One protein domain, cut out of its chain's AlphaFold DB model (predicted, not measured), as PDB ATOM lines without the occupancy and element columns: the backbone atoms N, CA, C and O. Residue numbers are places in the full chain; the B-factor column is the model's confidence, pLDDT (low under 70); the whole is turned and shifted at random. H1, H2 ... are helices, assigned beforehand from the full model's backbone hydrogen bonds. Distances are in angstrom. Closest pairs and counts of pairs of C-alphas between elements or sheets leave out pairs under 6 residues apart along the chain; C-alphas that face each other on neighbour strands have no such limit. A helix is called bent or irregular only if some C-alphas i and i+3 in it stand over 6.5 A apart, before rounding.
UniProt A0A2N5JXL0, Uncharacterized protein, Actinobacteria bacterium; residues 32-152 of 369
ATOM      1  N   ASN A  32     -16.091  -3.654  10.094       88.81
ATOM      2  CA  ASN A  32     -16.093  -4.112  11.489       88.81
ATOM      3  C   ASN A  32     -14.821  -3.683  12.246       88.81
ATOM      4  O   ASN A  32     -14.859  -3.290  13.410       88.81
ATOM      5  N   THR A  33     -13.690  -3.660  11.537       89.38
ATOM      6  CA  THR A  33     -12.393  -3.213  12.051       89.38
ATOM      7  C   THR A  33     -12.377  -1.744  12.472       89.38
ATOM      8  O   THR A  33     -11.661  -1.399  13.409       89.38
ATOM      9  N   THR A  34     -13.191  -0.877  11.857       91.19
ATOM     10  CA  THR A  34     -13.356   0.522  12.281       91.19
ATOM     11  C   THR A  34     -13.908   0.595  13.702       91.19
ATOM     12  O   THR A  34     -13.422   1.397  14.500       91.19
ATOM     13  N   LEU A  35     -14.881  -0.260  14.039       93.06
ATOM     14  CA  LEU A  35     -15.415  -0.328  15.397       93.06
ATOM     15  C   LEU A  35     -14.448  -1.046  16.336       93.06
ATOM     16  O   LEU A  35     -14.163  -0.541  17.415       93.06
ATOM     17  N   ALA A  36     -13.888  -2.183  15.912       92.00
ATOM     18  CA  ALA A  36     -12.941  -2.975  16.699       92.00
ATOM     19  C   ALA A  36     -11.754  -2.148  17.213       92.00
ATOM     20  O   ALA A  36     -11.277  -2.352  18.326       92.00
ATOM     21  N   LYS A  37     -11.287  -1.196  16.396       90.69
ATOM     22  CA  LYS A  37     -10.157  -0.308  16.697       90.69
ATOM     23  C   LYS A  37     -10.576   1.060  17.242       90.69
ATOM     24  O   LYS A  37      -9.710   1.899  17.446       90.69
ATOM     25  N   GLU A  38     -11.876   1.295  17.433       91.25
ATOM     26  CA  GLU A  38     -12.453   2.594  17.803       91.25
ATOM     27  C   GLU A  38     -11.864   3.765  17.004       91.25
ATOM     28  O   GLU A  38     -11.447   4.782  17.554       91.25
ATOM     29  N   ALA A  39     -11.856   3.640  15.675       87.31
ATOM     30  CA  ALA A  39     -11.190   4.595  14.785       87.31
ATOM     31  C   ALA A  39     -11.836   6.002  14.766       87.31
ATOM     32  O   ALA A  39     -11.365   6.907  14.074       87.31
ATOM     33  N   ALA A  40     -12.933   6.195  15.503       87.69
ATOM     34  CA  ALA A  40     -13.558   7.491  15.737       87.69
ATOM     35  C   ALA A  40     -12.998   8.209  16.980       87.69
ATOM     36  O   ALA A  40     -12.999   9.445  16.999       87.69
ATOM     37  N   LEU A  41     -12.498   7.472  17.980       90.81
ATOM     38  CA  LEU A  41     -11.958   8.027  19.222       90.81
ATOM     39  C   LEU A  41     -10.569   8.624  18.988       90.81
ATOM     40  O   LEU A  41      -9.735   8.040  18.297       90.81
ATOM     41  N   ALA A  42     -10.322   9.794  19.571       94.06
ATOM     42  CA  ALA A  42      -9.041  10.475  19.449       94.06
ATOM     43  C   ALA A  42      -8.049  10.011  20.526       94.06
ATOM     44  O   ALA A  42      -8.418   9.835  21.686       94.06
ATOM     45  N   ARG A  43      -6.781   9.857  20.137       94.69
ATOM     46  CA  ARG A  43      -5.638   9.546  21.002       94.69
ATOM     47  C   ARG A  43      -4.350  10.151  20.435       94.69
ATOM     48  O   ARG A  43      -3.411   9.456  20.045       94.69
ATOM     49  N   TRP A  44      -4.345  11.479  20.358       96.56
ATOM     50  CA  TRP A  44      -3.280  12.281  19.749       96.56
ATOM     51  C   TRP A  44      -1.892  12.014  20.334       96.56
ATOM     52  O   TRP A  44      -0.917  11.973  19.589       96.56
ATOM     53  N   ASP A  45      -1.799  11.801  21.648       96.50
ATOM     54  CA  ASP A  45      -0.536  11.553  22.345       96.50
ATOM     55  C   ASP A  45       0.163  10.298  21.800       96.50
ATOM     56  O   ASP A  45       1.335  10.332  21.426       96.50
ATOM     57  N   GLN A  46      -0.580   9.197  21.678       96.44
ATOM     58  CA  GLN A  46      -0.064   7.942  21.153       96.44
ATOM     59  C   GLN A  46       0.213   8.031  19.654       96.44
ATOM     60  O   GLN A  46       1.217   7.502  19.179       96.44
ATOM     61  N   GLY A  47      -0.649   8.721  18.908       96.88
ATOM     62  CA  GLY A  47      -0.469   8.894  17.473       96.88
ATOM     63  C   GLY A  47       0.757   9.734  17.134       96.88
ATOM     64  O   GLY A  47       1.458   9.420  16.175       96.88
ATOM     65  N   TRP A  48       1.075  10.740  17.952       98.06
ATOM     66  CA  TRP A  48       2.308  11.510  17.810       98.06
ATOM     67  C   TRP A  48       3.546  10.659  18.100       98.06
ATOM     68  O   TRP A  48       4.484  10.673  17.302       98.06
ATOM     69  N   ARG A  49       3.532   9.844  19.172       97.62
ATOM     70  CA  ARG A  49       4.614   8.876  19.445       97.62
ATOM     71  C   ARG A  49       4.824   7.934  18.262       97.62
ATOM     72  O   ARG A  49       5.955   7.752  17.838       97.62
ATOM     73  N   TYR A  50       3.744   7.397  17.695       97.56
ATOM     74  CA  TYR A  50       3.785   6.509  16.531       97.56
ATOM     75  C   TYR A  50       4.336   7.187  15.265       97.56
ATOM     76  O   TYR A  50       5.132   6.606  14.523       97.56
ATOM     77  N   PHE A  51       3.940   8.440  15.029       98.00
ATOM     78  CA  PHE A  51       4.440   9.241  13.917       98.00
ATOM     79  C   PHE A  51       5.937   9.525  14.039       98.00
ATOM     80  O   PHE A  51       6.679   9.245  13.099       98.00
ATOM     81  N   VAL A  52       6.388  10.020  15.195       97.44
ATOM     82  CA  VAL A  52       7.806  10.318  15.449       97.44
ATOM     83  C   VAL A  52       8.648   9.046  15.427       97.44
ATOM     84  O   VAL A  52       9.723   9.047  14.835       97.44
ATOM     85  N   ASP A  53       8.143   7.949  15.988       97.19
ATOM     86  CA  ASP A  53       8.792   6.638  15.942       97.19
ATOM     87  C   ASP A  53       9.048   6.183  14.495       97.19
ATOM     88  O   ASP A  53      10.133   5.706  14.183       97.19
ATOM     89  N   THR A  54       8.120   6.429  13.567       96.62
ATOM     90  CA  THR A  54       8.295   6.068  12.149       96.62
ATOM     91  C   THR A  54       9.161   7.077  11.382       96.62
ATOM     92  O   THR A  54      10.129   6.705  10.717       96.62
ATOM     93  N   VAL A  55       8.815   8.365  11.458       96.62
ATOM     94  CA  VAL A  55       9.482   9.447  10.712       96.62
ATOM     95  C   VAL A  55      10.915   9.645  11.182       96.62
ATOM     96  O   VAL A  55      11.802   9.844  10.351       96.62
ATOM     97  N   GLY A  56      11.136   9.566  12.494       96.06
ATOM     98  CA  GLY A  56      12.445   9.674  13.123       96.06
ATOM     99  C   GLY A  56      13.329   8.477  12.803       96.06
ATOM    100  O   GLY A  56      14.447   8.682  12.341       96.06
ATOM    101  N   THR A  57      12.818   7.244  12.953       95.81
ATOM    102  CA  THR A  57      13.609   6.026  12.687       95.81
ATOM    103  C   THR A  57      14.179   6.031  11.275       95.81
ATOM    104  O   THR A  57      15.362   5.773  11.105       95.81
ATOM    105  N   TYR A  58      13.373   6.363  10.262       96.19
ATOM    106  CA  TYR A  58      13.812   6.310   8.862       96.19
ATOM    107  C   TYR A  58      14.241   7.657   8.282       96.19
ATOM    108  O   TYR A  58      14.391   7.763   7.064       96.19
ATOM    109  N   TYR A  59      14.418   8.689   9.109       95.88
ATOM    110  CA  TYR A  59      14.783  10.037   8.659       95.88
ATOM    111  C   TYR A  59      13.905  10.532   7.496       95.88
ATOM    112  O   TYR A  59      14.404  11.101   6.523       95.88
ATOM    113  N   LEU A  60      12.584  10.308   7.573       95.44
ATOM    114  CA  LEU A  60      11.657  10.589   6.463       95.44
ATOM    115  C   LEU A  60      11.604  12.075   6.085       95.44
ATOM    116  O   LEU A  60      11.144  12.412   4.998       95.44
ATOM    117  N   ALA A  61      12.141  12.967   6.921       93.88
ATOM    118  CA  ALA A  61      12.382  14.355   6.547       93.88
ATOM    119  C   ALA A  61      13.196  14.480   5.244       93.88
ATOM    120  O   ALA A  61      12.881  15.343   4.433       93.88
ATOM    121  N   VAL A  62      14.176  13.601   4.987       91.94
ATOM    122  CA  VAL A  62      15.000  13.644   3.765       91.94
ATOM    123  C   VAL A  62      14.148  13.482   2.499       91.94
ATOM    124  O   VAL A  62      14.123  14.416   1.691       91.94
ATOM    125  N   PRO A  63      13.405  12.372   2.295       91.12
ATOM    126  CA  PRO A  63      12.578  12.237   1.104       91.12
ATOM    127  C   PRO A  63      11.462  13.281   1.022       91.12
ATOM    128  O   PRO A  63      11.185  13.780  -0.067       91.12
ATOM    129  N   LEU A  64      10.868  13.679   2.150       93.38
ATOM    130  CA  LEU A  64       9.832  14.715   2.166       93.38
ATOM    131  C   LEU A  64      10.366  16.082   1.714       93.38
ATOM    132  O   LEU A  64       9.707  16.762   0.929       93.38
ATOM    133  N   LEU A  65      11.567  16.470   2.155       92.00
ATOM    134  CA  LEU A  65      12.215  17.714   1.734       92.00
ATOM    135  C   LEU A  65      12.551  17.691   0.243       92.00
ATOM    136  O   LEU A  65      12.294  18.670  -0.455       92.00
ATOM    137  N   VAL A  66      13.064  16.570  -0.273       86.56
ATOM    138  CA  VAL A  66      13.348  16.423  -1.709       86.56
ATOM    139  C   VAL A  66      12.068  16.584  -2.538       86.56
ATOM    140  O   VAL A  66      12.057  17.321  -3.527       86.56
ATOM    141  N   VAL A  67      10.967  15.955  -2.114       87.56
ATOM    142  CA  VAL A  67       9.659  16.131  -2.761       87.56
ATOM    143  C   VAL A  67       9.191  17.580  -2.679       87.56
ATOM    144  O   VAL A  67       8.806  18.140  -3.704       87.56
ATOM    145  N   ALA A  68       9.273  18.220  -1.513       91.31
ATOM    146  CA  ALA A  68       8.878  19.616  -1.352       91.31
ATOM    147  C   ALA A  68       9.652  20.540  -2.311       91.31
ATOM    148  O   ALA A  68       9.039  21.319  -3.042       91.31
ATOM    149  N   LEU A  69      10.977  20.395  -2.391       89.56
ATOM    150  CA  LEU A  69      11.836  21.215  -3.248       89.56
ATOM    151  C   LEU A  69      11.570  21.014  -4.748       89.56
ATOM    152  O   LEU A  69      11.707  21.954  -5.530       89.56
ATOM    153  N   PHE A  70      11.180  19.811  -5.177       86.06
ATOM    154  CA  PHE A  70      10.970  19.511  -6.597       86.06
ATOM    155  C   PHE A  70       9.534  19.675  -7.076       86.06
ATOM    156  O   PHE A  70       9.309  19.998  -8.249       86.06
ATOM    157  N   VAL A  71       8.568  19.429  -6.197       89.06
ATOM    158  CA  VAL A  71       7.151  19.425  -6.542       89.06
ATOM    159  C   VAL A  71       6.521  20.789  -6.276       89.06
ATOM    160  O   VAL A  71       5.805  21.292  -7.144       89.06
ATOM    161  N   ALA A  72       6.829  21.443  -5.148       89.94
ATOM    162  CA  ALA A  72       6.173  22.699  -4.776       89.94
ATOM    163  C   ALA A  72       6.364  23.829  -5.810       89.94
ATOM    164  O   ALA A  72       5.362  24.454  -6.172       89.94
ATOM    165  N   PRO A  73       7.566  24.067  -6.384       90.25
ATOM    166  CA  PRO A  73       7.731  25.099  -7.409       90.25
ATOM    167  C   PRO A  73       6.908  24.819  -8.666       90.25
ATOM    168  O   PRO A  73       6.375  25.740  -9.274       90.25
ATOM    169  N   ARG A  74       6.752  23.545  -9.046       88.00
ATOM    170  CA  ARG A  74       5.964  23.155 -10.223       88.00
ATOM    171  C   ARG A  74       4.475  23.371 -10.007       88.00
ATOM    172  O   ARG A  74       3.815  23.874 -10.910       88.00
ATOM    173  N   VAL A  75       3.967  23.045  -8.819       90.62
ATOM    174  CA  VAL A  75       2.580  23.353  -8.436       90.62
ATOM    175  C   VAL A  75       2.357  24.863  -8.452       90.62
ATOM    176  O   VAL A  75       1.393  25.327  -9.057       90.62
ATOM    177  N   ALA A  76       3.272  25.636  -7.859       92.06
ATOM    178  CA  ALA A  76       3.180  27.092  -7.823       92.06
ATOM    179  C   ALA A  76       3.214  27.710  -9.230       92.06
ATOM    180  O   ALA A  76       2.385  28.562  -9.544       92.06
ATOM    181  N   THR A  77       4.123  27.266 -10.101       93.06
ATOM    182  CA  THR A  77       4.183  27.734 -11.491       93.06
ATOM    183  C   THR A  77       2.927  27.349 -12.258       93.06
ATOM    184  O   THR A  77       2.326  28.230 -12.863       93.06
ATOM    185  N   ALA A  78       2.487  26.086 -12.193       92.25
ATOM    186  CA  ALA A  78       1.260  25.628 -12.847       92.25
ATOM    187  C   ALA A  78       0.043  26.453 -12.403       92.25
ATOM    188  O   ALA A  78      -0.776  26.844 -13.230       92.25
ATOM    189  N   TRP A  79      -0.038  26.787 -11.114       93.31
ATOM    190  CA  TRP A  79      -1.075  27.665 -10.585       93.31
ATOM    191  C   TRP A  79      -0.991  29.087 -11.161       93.31
ATOM    192  O   TRP A  79      -1.994  29.605 -11.650       93.31
ATOM    193  N   ARG A  80       0.200  29.703 -11.151       95.25
ATOM    194  CA  ARG A  80       0.429  31.074 -11.652       95.25
ATOM    195  C   ARG A  80       0.127  31.225 -13.141       95.25
ATOM    196  O   ARG A  80      -0.431  32.240 -13.535       95.25
ATOM    197  N   VAL A  81       0.459  30.224 -13.955       96.00
ATOM    198  CA  VAL A  81       0.225  30.248 -15.414       96.00
ATOM    199  C   VAL A  81      -1.169  29.739 -15.811       96.00
ATOM    200  O   VAL A  81      -1.424  29.475 -16.982       96.00
ATOM    201  N   GLY A  82      -2.081  29.559 -14.848       94.56
ATOM    202  CA  GLY A  82      -3.474  29.181 -15.104       94.56
ATOM    203  C   GLY A  82      -3.724  27.689 -15.364       94.56
ATOM    204  O   GLY A  82      -4.867  27.292 -15.590       94.56
ATOM    205  N   GLN A  83      -2.711  26.823 -15.260       94.69
ATOM    206  CA  GLN A  83      -2.828  25.366 -15.418       94.69
ATOM    207  C   GLN A  83      -3.374  24.685 -14.150       94.69
ATOM    208  O   GLN A  83      -2.745  23.810 -13.547       94.69
ATOM    209  N   ARG A  84      -4.592  25.065 -13.747       92.56
ATOM    210  CA  ARG A  84      -5.235  24.593 -12.507       92.56
ATOM    211  C   ARG A  84      -5.377  23.070 -12.438       92.56
ATOM    212  O   ARG A  84      -5.193  22.499 -11.370       92.56
ATOM    213  N   THR A  85      -5.653  22.405 -13.560       90.44
ATOM    214  CA  THR A  85      -5.768  20.937 -13.610       90.44
ATOM    215  C   THR A  85      -4.443  20.248 -13.289       90.44
ATOM    216  O   THR A  85      -4.430  19.297 -12.518       90.44
ATOM    217  N   VAL A  86      -3.323  20.748 -13.820       89.81
ATOM    218  CA  VAL A  86      -1.988  20.191 -13.540       89.81
ATOM    219  C   VAL A  86      -1.624  20.407 -12.075       89.81
ATOM    220  O   VAL A  86      -1.195  19.470 -11.406       89.81
ATOM    221  N   ALA A  87      -1.863  21.614 -11.552       91.69
ATOM    222  CA  ALA A  87      -1.649  21.906 -10.138       91.69
ATOM    223  C   ALA A  87      -2.477  20.973  -9.236       91.69
ATOM    224  O   ALA A  87      -1.941  20.414  -8.283       91.69
ATOM    225  N   ALA A  88      -3.752  20.743  -9.570       91.75
ATOM    226  CA  ALA A  88      -4.632  19.846  -8.825       91.75
ATOM    227  C   ALA A  88      -4.168  18.381  -8.879       91.75
ATOM    228  O   ALA A  88      -4.110  17.735  -7.837       91.75
ATOM    229  N   LEU A  89      -3.786  17.866 -10.053       89.94
ATOM    230  CA  LEU A  89      -3.304  16.485 -10.210       89.94
ATOM    231  C   LEU A  89      -2.042  16.202  -9.385       89.94
ATOM    232  O   LEU A  89      -1.868  15.096  -8.883       89.94
ATOM    233  N   VAL A  90      -1.176  17.203  -9.227       91.12
ATOM    234  CA  VAL A  90       0.065  17.093  -8.453       91.12
ATOM    235  C   VAL A  90      -0.182  17.304  -6.953       91.12
ATOM    236  O   VAL A  90       0.375  16.579  -6.133       91.12
ATOM    237  N   ALA A  91      -1.015  18.277  -6.575       92.81
ATOM    238  CA  ALA A  91      -1.250  18.631  -5.175       92.81
ATOM    239  C   ALA A  91      -2.225  17.684  -4.455       92.81
ATOM    240  O   ALA A  91      -2.063  17.446  -3.259       92.81
ATOM    241  N   ALA A  92      -3.216  17.129  -5.160       94.06
ATOM    242  CA  ALA A  92      -4.229  16.250  -4.577       94.06
ATOM    243  C   ALA A  92      -3.648  15.041  -3.817       94.06
ATOM    244  O   ALA A  92      -4.018  14.865  -2.657       94.06
ATOM    245  N   PRO A  93      -2.730  14.225  -4.376       95.00
ATOM    246  CA  PRO A  93      -2.192  13.075  -3.645       95.00
ATOM    247  C   PRO A  93      -1.364  13.490  -2.415       95.00
ATOM    248  O   PRO A  93      -1.444  12.825  -1.384       95.00
ATOM    249  N   ILE A  94      -0.661  14.632  -2.463       95.31
ATOM    250  CA  ILE A  94       0.048  15.190  -1.296       95.31
ATOM    251  C   ILE A  94      -0.948  15.587  -0.208       95.31
ATOM    252  O   ILE A  94      -0.794  15.183   0.942       95.31
ATOM    253  N   ALA A  95      -1.988  16.344  -0.566       96.44
ATOM    254  CA  ALA A  95      -3.016  16.769   0.376       96.44
ATOM    255  C   ALA A  95      -3.724  15.563   1.013       96.44
ATOM    256  O   ALA A  95      -3.873  15.512   2.231       96.44
ATOM    257  N   VAL A  96      -4.092  14.561   0.209       97.50
ATOM    258  CA  VAL A  96      -4.712  13.317   0.689       97.50
ATOM    259  C   VAL A  96      -3.776  12.559   1.629       97.50
ATOM    260  O   VAL A  96      -4.218  12.109   2.685       97.50
ATOM    261  N   GLY A  97      -2.488  12.448   1.297       97.81
ATOM    262  CA  GLY A  97      -1.515  11.775   2.157       97.81
ATOM    263  C   GLY A  97      -1.300  12.486   3.494       97.81
ATOM    264  O   GLY A  97      -1.275  11.834   4.535       97.81
ATOM    265  N   LEU A  98      -1.243  13.822   3.494       97.81
ATOM    266  CA  LEU A  98      -1.149  14.625   4.718       97.81
ATOM    267  C   LEU A  98      -2.410  14.503   5.583       97.81
ATOM    268  O   LEU A  98      -2.303  14.304   6.791       97.81
ATOM    269  N   VAL A  99      -3.601  14.562   4.979       98.44
ATOM    270  CA  VAL A  99      -4.871  14.337   5.691       98.44
ATOM    271  C   VAL A  99      -4.910  12.933   6.295       98.44
ATOM    272  O   VAL A  99      -5.333  12.769   7.438       98.44
ATOM    273  N   GLN A 100      -4.421  11.924   5.569       97.88
ATOM    274  CA  GLN A 100      -4.333  10.558   6.073       97.88
ATOM    275  C   GLN A 100      -3.376  10.453   7.269       97.88
ATOM    276  O   GLN A 100      -3.731   9.817   8.260       97.88
ATOM    277  N   TRP A 101      -2.220  11.123   7.238       98.19
ATOM    278  CA  TRP A 101      -1.314  11.193   8.388       98.19
ATOM    279  C   TRP A 101      -1.954  11.883   9.588       98.19
ATOM    280  O   TRP A 101      -1.919  11.329  10.684       98.19
ATOM    281  N   VAL A 102      -2.602  13.034   9.393       98.38
ATOM    282  CA  VAL A 102      -3.329  13.728  10.468       98.38
ATOM    283  C   VAL A 102      -4.399  12.820  11.069       98.38
ATOM    284  O   VAL A 102      -4.527  12.744  12.289       98.38
ATOM    285  N   TYR A 103      -5.133  12.078  10.237       97.19
ATOM    286  CA  TYR A 103      -6.117  11.109  10.705       97.19
ATOM    287  C   TYR A 103      -5.480   9.971  11.520       97.19
ATOM    288  O   TYR A 103      -5.955   9.662  12.610       97.19
ATOM    289  N   VAL A 104      -4.381   9.378  11.046       96.75
ATOM    290  CA  VAL A 104      -3.657   8.321  11.777       96.75
ATOM    291  C   VAL A 104      -3.139   8.832  13.124       96.75
ATOM    292  O   VAL A 104      -3.297   8.150  14.139       96.75
ATOM    293  N   ILE A 105      -2.574  10.042  13.154       97.69
ATOM    294  CA  ILE A 105      -2.110  10.695  14.385       97.69
ATOM    295  C   ILE A 105      -3.296  10.945  15.325       97.69
ATOM    296  O   ILE A 105      -3.207  10.648  16.514       97.69
ATOM    297  N   ARG A 106      -4.436  11.415  14.805       96.69
ATOM    298  CA  ARG A 106      -5.656  11.615  15.596       96.69
ATOM    299  C   ARG A 106      -6.113  10.327  16.264       96.69
ATOM    300  O   ARG A 106      -6.470  10.360  17.434       96.69
ATOM    301  N   VAL A 107      -6.157   9.219  15.529       94.44
ATOM    302  CA  VAL A 107      -6.688   7.937  16.029       94.44
ATOM    303  C   VAL A 107      -5.757   7.280  17.051       94.44
ATOM    304  O   VAL A 107      -6.224   6.568  17.939       94.44
ATOM    305  N   GLY A 108      -4.453   7.546  16.967       94.38
ATOM    306  CA  GLY A 108      -3.457   6.978  17.876       94.38
ATOM    307  C   GLY A 108      -2.481   6.002  17.224       94.38
ATOM    308  O   GLY A 108      -1.819   5.251  17.936       94.38
ATOM    309  N   GLY A 109      -2.380   5.995  15.893       94.75
ATOM    310  CA  GLY A 109      -1.478   5.103  15.170       94.75
ATOM    311  C   GLY A 109      -1.921   3.641  15.203       94.75
ATOM    312  O   GLY A 109      -3.109   3.325  15.147       94.75
ATOM    313  N   ASP A 110      -0.945   2.742  15.263       93.44
ATOM    314  CA  ASP A 110      -1.157   1.302  15.335       93.44
ATOM    315  C   ASP A 110      -0.102   0.648  16.240       93.44
ATOM    316  O   ASP A 110       0.889   1.270  16.619       93.44
ATOM    317  N   PHE A 111      -0.315  -0.613  16.611       92.38
ATOM    318  CA  PHE A 111       0.674  -1.362  17.377       92.38
ATOM    319  C   PHE A 111       1.840  -1.888  16.538       92.38
ATOM    320  O   PHE A 111       2.872  -2.215  17.119       92.38
ATOM    321  N   MET A 112       1.681  -2.046  15.220       95.00
ATOM    322  CA  MET A 112       2.769  -2.465  14.339       95.00
ATOM    323  C   MET A 112       3.495  -1.238  13.818       95.00
ATOM    324  O   MET A 112       2.861  -0.348  13.255       95.00
ATOM    325  N   HIS A 113       4.816  -1.223  13.938       96.00
ATOM    326  CA  HIS A 113       5.636  -0.101  13.504       96.00
ATOM    327  C   HIS A 113       5.360   0.339  12.049       96.00
ATOM    328  O   HIS A 113       5.364  -0.474  11.121       96.00
ATOM    329  N   GLY A 114       5.129   1.641  11.848       95.12
ATOM    330  CA  GLY A 114       5.093   2.348  10.560       95.12
ATOM    331  C   GLY A 114       3.986   2.002   9.555       95.12
ATOM    332  O   GLY A 114       3.639   2.852   8.731       95.12
ATOM    333  N   ARG A 115       3.371   0.814   9.611       94.81
ATOM    334  CA  ARG A 115       2.566   0.272   8.497       94.81
ATOM    335  C   ARG A 115       1.404   1.167   8.055       94.81
ATOM    336  O   ARG A 115       1.173   1.308   6.858       94.81
ATOM    337  N   VAL A 116       0.687   1.800   8.991       95.38
ATOM    338  CA  VAL A 116      -0.499   2.612   8.653       95.38
ATOM    339  C   VAL A 116      -0.168   4.028   8.167       95.38
ATOM    340  O   VAL A 116      -1.060   4.710   7.673       95.38
ATOM    341  N   LEU A 117       1.094   4.468   8.248       97.38
ATOM    342  CA  LEU A 117       1.554   5.739   7.662       97.38
ATOM    343  C   LEU A 117       2.032   5.572   6.216       97.38
ATOM    344  O   LEU A 117       2.116   6.561   5.487       97.38
ATOM    345  N   LEU A 118       2.321   4.338   5.784       96.25
ATOM    346  CA  LEU A 118       2.826   4.056   4.440       96.25
ATOM    347  C   LEU A 118       1.884   4.533   3.324       96.25
ATOM    348  O   LEU A 118       2.390   5.147   2.388       96.25
ATOM    349  N   PRO A 119       0.548   4.344   3.391       96.94
ATOM    350  CA  PRO A 119      -0.339   4.855   2.347       96.94
ATOM    351  C   PRO A 119      -0.227   6.374   2.165       96.94
ATOM    352  O   PRO A 119      -0.099   6.845   1.036       96.94
ATOM    353  N   GLY A 120      -0.205   7.136   3.266       97.00
ATOM    354  CA  GLY A 120      -0.017   8.585   3.220       97.00
ATOM    355  C   GLY A 120       1.367   8.981   2.704       97.00
ATOM    356  O   GLY A 120       1.470   9.884   1.876       97.00
ATOM    357  N   LEU A 121       2.414   8.246   3.099       95.19
ATOM    358  CA  LEU A 121       3.774   8.453   2.597       95.19
ATOM    359  C   LEU A 121       3.829   8.277   1.076       95.19
ATOM    360  O   LEU A 121       4.276   9.174   0.370       95.19
ATOM    361  N   PHE A 122       3.343   7.148   0.557       94.25
ATOM    362  CA  PHE A 122       3.358   6.877  -0.880       94.25
ATOM    363  C   PHE A 122       2.510   7.876  -1.666       94.25
ATOM    364  O   PHE A 122       2.929   8.291  -2.743       94.25
ATOM    365  N   ALA A 123       1.375   8.324  -1.122       95.38
ATOM    366  CA  ALA A 123       0.578   9.380  -1.739       95.38
ATOM    367  C   ALA A 123       1.356  10.708  -1.832       95.38
ATOM    368  O   ALA A 123       1.373  11.335  -2.889       95.38
ATOM    369  N   ILE A 124       2.075  11.104  -0.776       94.50
ATOM    370  CA  ILE A 124       2.926  12.306  -0.784       94.50
ATOM    371  C   ILE A 124       4.070  12.180  -1.799       94.50
ATOM    372  O   ILE A 124       4.394  13.148  -2.486       94.50
ATOM    373  N   LEU A 125       4.674  10.996  -1.918       90.12
ATOM    374  CA  LEU A 125       5.798  10.754  -2.827       90.12
ATOM    375  C   LEU A 125       5.369  10.566  -4.294       90.12
ATOM    376  O   LEU A 125       6.190  10.757  -5.194       90.12
ATOM    377  N   LEU A 126       4.102  10.229  -4.553       90.19
ATOM    378  CA  LEU A 126       3.587   9.879  -5.881       90.19
ATOM    379  C   LEU A 126       3.919  10.911  -6.973       90.19
ATOM    380  O   LEU A 126       4.382  10.503  -8.040       90.19
ATOM    381  N   PRO A 127       3.763  12.235  -6.760       87.50
ATOM    382  CA  PRO A 127       4.064  13.193  -7.815       87.50
ATOM    383  C   PRO A 127       5.539  13.206  -8.203       87.50
ATOM    384  O   PRO A 127       5.859  13.396  -9.372       87.50
ATOM    385  N   ALA A 128       6.449  12.967  -7.257       81.69
ATOM    386  CA  ALA A 128       7.875  12.925  -7.556       81.69
ATOM    387  C   ALA A 128       8.239  11.755  -8.484       81.69
ATOM    388  O   ALA A 128       9.147  11.903  -9.299       81.69
ATOM    389  N   ALA A 129       7.498  10.642  -8.422       79.75
ATOM    390  CA  ALA A 129       7.674   9.497  -9.316       79.75
ATOM    391  C   ALA A 129       7.162   9.752 -10.749       79.75
ATOM    392  O   ALA A 129       7.614   9.102 -11.687       79.75
ATOM    393  N   ALA A 130       6.235  10.697 -10.933       78.31
ATOM    394  CA  ALA A 130       5.625  11.001 -12.231       78.31
ATOM    395  C   ALA A 130       6.305  12.161 -12.983       78.31
ATOM    396  O   ALA A 130       6.040  12.388 -14.166       78.31
ATOM    397  N   LEU A 131       7.158  12.939 -12.311       73.88
ATOM    398  CA  LEU A 131       7.799  14.113 -12.899       73.88
ATOM    399  C   LEU A 131       9.055  13.742 -13.690       73.88
ATOM    400  O   LEU A 131       9.911  12.992 -13.228       73.88
ATOM    401  N   ARG A 132       9.221  14.361 -14.867       77.12
ATOM    402  CA  ARG A 132      10.451  14.235 -15.662       77.12
ATOM    403  C   ARG A 132      11.662  14.735 -14.870       77.12
ATOM    404  O   ARG A 132      11.639  15.843 -14.322       77.12
ATOM    405  N   VAL A 133      12.722  13.931 -14.861       74.12
ATOM    406  CA  VAL A 133      13.989  14.240 -14.190       74.12
ATOM    407  C   VAL A 133      14.788  15.246 -15.018       74.12
ATOM    408  O   VAL A 133      15.101  15.006 -16.180       74.12
ATOM    409  N   SER A 134      15.131  16.383 -14.418       80.56
ATOM    410  CA  SER A 134      16.082  17.359 -14.967       80.56
ATOM    411  C   SER A 134      17.462  17.214 -14.317       80.56
ATOM    412  O   SER A 134      17.583  16.656 -13.226       80.56
ATOM    413  N   ARG A 135      18.511  17.790 -14.926       80.56
ATOM    414  CA  ARG A 135      19.877  17.781 -14.356       80.56
ATOM    415  C   ARG A 135      19.941  18.332 -12.926       80.56
ATOM    416  O   ARG A 135      20.655  17.784 -12.099       80.56
ATOM    417  N   ARG A 136      19.143  19.359 -12.606       75.31
ATOM    418  CA  ARG A 136      19.055  19.932 -11.246       75.31
ATOM    419  C   ARG A 136      18.443  18.965 -10.227       75.31
ATOM    420  O   ARG A 136      18.692  19.096  -9.037       75.31
ATOM    421  N   GLN A 137      17.654  17.995 -10.686       79.31
ATOM    422  CA  GLN A 137      17.023  16.999  -9.822       79.31
ATOM    423  C   GLN A 137      17.915  15.783  -9.569       79.31
ATOM    424  O   GLN A 137      17.662  15.069  -8.603       79.31
ATOM    425  N   LEU A 138      18.972  15.574 -10.366       83.88
ATOM    426  CA  LEU A 138      19.913  14.462 -10.180       83.88
ATOM    427  C   LEU A 138      20.514  14.446  -8.773       83.88
ATOM    428  O   LEU A 138      20.621  13.383  -8.180       83.88
ATOM    429  N   VAL A 139      20.825  15.618  -8.210       84.62
ATOM    430  CA  VAL A 139      21.347  15.730  -6.839       84.62
ATOM    431  C   VAL A 139      20.332  15.221  -5.812       84.62
ATOM    432  O   VAL A 139      20.692  14.455  -4.925       84.62
ATOM    433  N   GLY A 140      19.054  15.584  -5.943       83.88
ATOM    434  CA  GLY A 140      18.026  15.089  -5.022       83.88
ATOM    435  C   GLY A 140      17.725  13.606  -5.217       83.88
ATOM    436  O   GLY A 140      17.506  12.912  -4.234       83.88
ATOM    437  N   PHE A 141      17.784  13.086  -6.446       84.62
ATOM    438  CA  PHE A 141      17.698  11.641  -6.687       84.62
ATOM    439  C   PHE A 141      18.899  10.883  -6.116       84.62
ATOM    440  O   PHE A 141      18.711   9.816  -5.544       84.62
ATOM    441  N   ALA A 142      20.111  11.434  -6.205       87.94
ATOM    442  CA  ALA A 142      21.293  10.860  -5.570       87.94
ATOM    443  C   ALA A 142      21.148  10.854  -4.040       87.94
ATOM    444  O   ALA A 142      21.375   9.825  -3.412       87.94
ATOM    445  N   ALA A 143      20.682  11.958  -3.446       87.31
ATOM    446  CA  ALA A 143      20.395  12.035  -2.013       87.31
ATOM    447  C   ALA A 143      19.325  11.016  -1.581       87.31
ATOM    448  O   ALA A 143      19.509  10.321  -0.583       87.31
ATOM    449  N   LEU A 144      18.244  10.870  -2.356       89.19
ATOM    450  CA  LEU A 144      17.230   9.831  -2.148       89.19
ATOM    451  C   LEU A 144      17.812   8.422  -2.280       89.19
ATOM    452  O   LEU A 144      17.450   7.551  -1.498       89.19
ATOM    453  N   GLY A 145      18.709   8.193  -3.239       90.81
ATOM    454  CA  GLY A 145      19.386   6.912  -3.435       90.81
ATOM    455  C   GLY A 145      20.270   6.540  -2.245       90.81
ATOM    456  O   GLY A 145      20.175   5.423  -1.742       90.81
ATOM    457  N   VAL A 146      21.065   7.488  -1.741       94.06
ATOM    458  CA  VAL A 146      21.885   7.305  -0.531       94.06
ATOM    459  C   VAL A 146      21.002   7.052   0.689       94.06
ATOM    460  O   VAL A 146      21.247   6.108   1.438       94.06
ATOM    461  N   TRP A 147      19.945   7.847   0.865       94.81
ATOM    462  CA  TRP A 147      18.969   7.651   1.936       94.81
ATOM    463  C   TRP A 147      18.319   6.261   1.867       94.81
ATOM    464  O   TRP A 147      18.285   5.550   2.869       94.81
ATOM    465  N   ALA A 148      17.858   5.842   0.688       93.69
ATOM    466  CA  ALA A 148      17.221   4.546   0.486       93.69
ATOM    467  C   ALA A 148      18.195   3.389   0.746       93.69
ATOM    468  O   ALA A 148      17.812   2.400   1.369       93.69
ATOM    469  N   LEU A 149      19.459   3.522   0.330       96.62
ATOM    470  CA  LEU A 149      20.504   2.539   0.606       96.62
ATOM    471  C   LEU A 149      20.779   2.425   2.111       96.62
ATOM    472  O   LEU A 149      20.815   1.315   2.644       96.62
ATOM    473  N   LEU A 150      20.919   3.557   2.802       96.00
ATOM    474  CA  LEU A 150      21.139   3.613   4.247       96.00
ATOM    475  C   LEU A 150      19.969   2.975   5.010       96.00
ATOM    476  O   LEU A 150      20.177   2.115   5.869       96.00
ATOM    477  N   VAL A 151      18.736   3.361   4.670       95.12
ATOM    478  CA  VAL A 151      17.525   2.835   5.310       95.12
ATOM    479  C   VAL A 151      17.331   1.349   5.008       95.12
ATOM    480  O   VAL A 151      17.042   0.558   5.908       95.12
ATOM    481  N   GLY A 152      17.547   0.938   3.759       93.25
ATOM    482  CA  GLY A 152      17.412  -0.451   3.332       93.25
ATOM    483  C   GLY A 152      18.403  -1.388   4.025       93.25
ATOM    484  O   GLY A 152      18.035  -2.496   4.425       93.25
TER     485      GLY A 152
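This is residues 32 to 152 of the 369 residues of an uncharacterized protein of Actinobacteria bacterium (UniProt A0A2N5JXL0). The long helices H4 and H5 form a hairpin in the middle, and H3a and then H6 continue from H5 as a zigzag row of helices side by side. H2 makes a corner with one end of H4, at residues 104 to 107 of H4, H3b makes a corner with its other end, at residues 84 to 91, and the short H1 lies off to the outside, touching no helix. The printed part has 121 residues with six named helices, H1 to H6 in chain order, and no named strand: all helix. It is only just compact, close to loose, with a radius of gyration of the C-alphas of 16.3 A and spans of 47 by 36 by 22 A.

H4, residues 84 to 107, is 33.1 A long, from C-alpha 84 at (-5.235, 24.593, -12.507), with a kink of 36 degrees near residue 91; it is only just irregular, C-alphas 90 and 93 being 6.7 A apart. H5, residues 115 to 130, 23.5 A, has a kink of 41 degrees near residue 124 and is irregular, C-alphas 124 and 127 being 7.2 A apart. H3, residues 61 to 80, was assigned as one helix by its hydrogen bonds but is bent, C-alphas 70 and 73 being 6.5 A apart; its arms are H3a, 61 to 70, 14.2 A, and H3b, 73 to 80, 10.3 A. H6, residues 135 to 152, 25.5 A, ends at C-alpha 152 (17.412, -0.451, 3.332) and is only just irregular, C-alphas 136 and 139 being 6.51 A apart. H2 is residues 44 to 57, 19.3 A; H1 is residues 32 to 36, 6.2 A.

H4 and H5 touch as a hairpin at 14 degrees, a shallow tilt, opposite ways; the closest C-alphas, of Gly 97 and Gly 120, are 3.7 A apart. With residues 104 to 107 alone H4 touches H2, closest C-alphas Gly 47 and Ile 105, 3.9 A; with 84 to 91 alone it touches H3b, Val 75 and Ala 87, 4.8 A. H5 touches H3a with residues 124 to 128 alone, Val 67 and Ala 128, 6.0 A; H3a touches H6, Val 66 and Gly 140, 5.9 A. H4 and H6 are apart. Every O i to N i+4 pair is within hydrogen-bond range in H1, H2, H3a and H3b; in H4 18 of 20, in H5 8 of 12, in H6 12 of 14.

The farthest C-alphas, of Ala 36 and Arg 135, are 49.7 A apart. The printed part has no cut, no link is long, and no printed residue is under 70 in pLDDT.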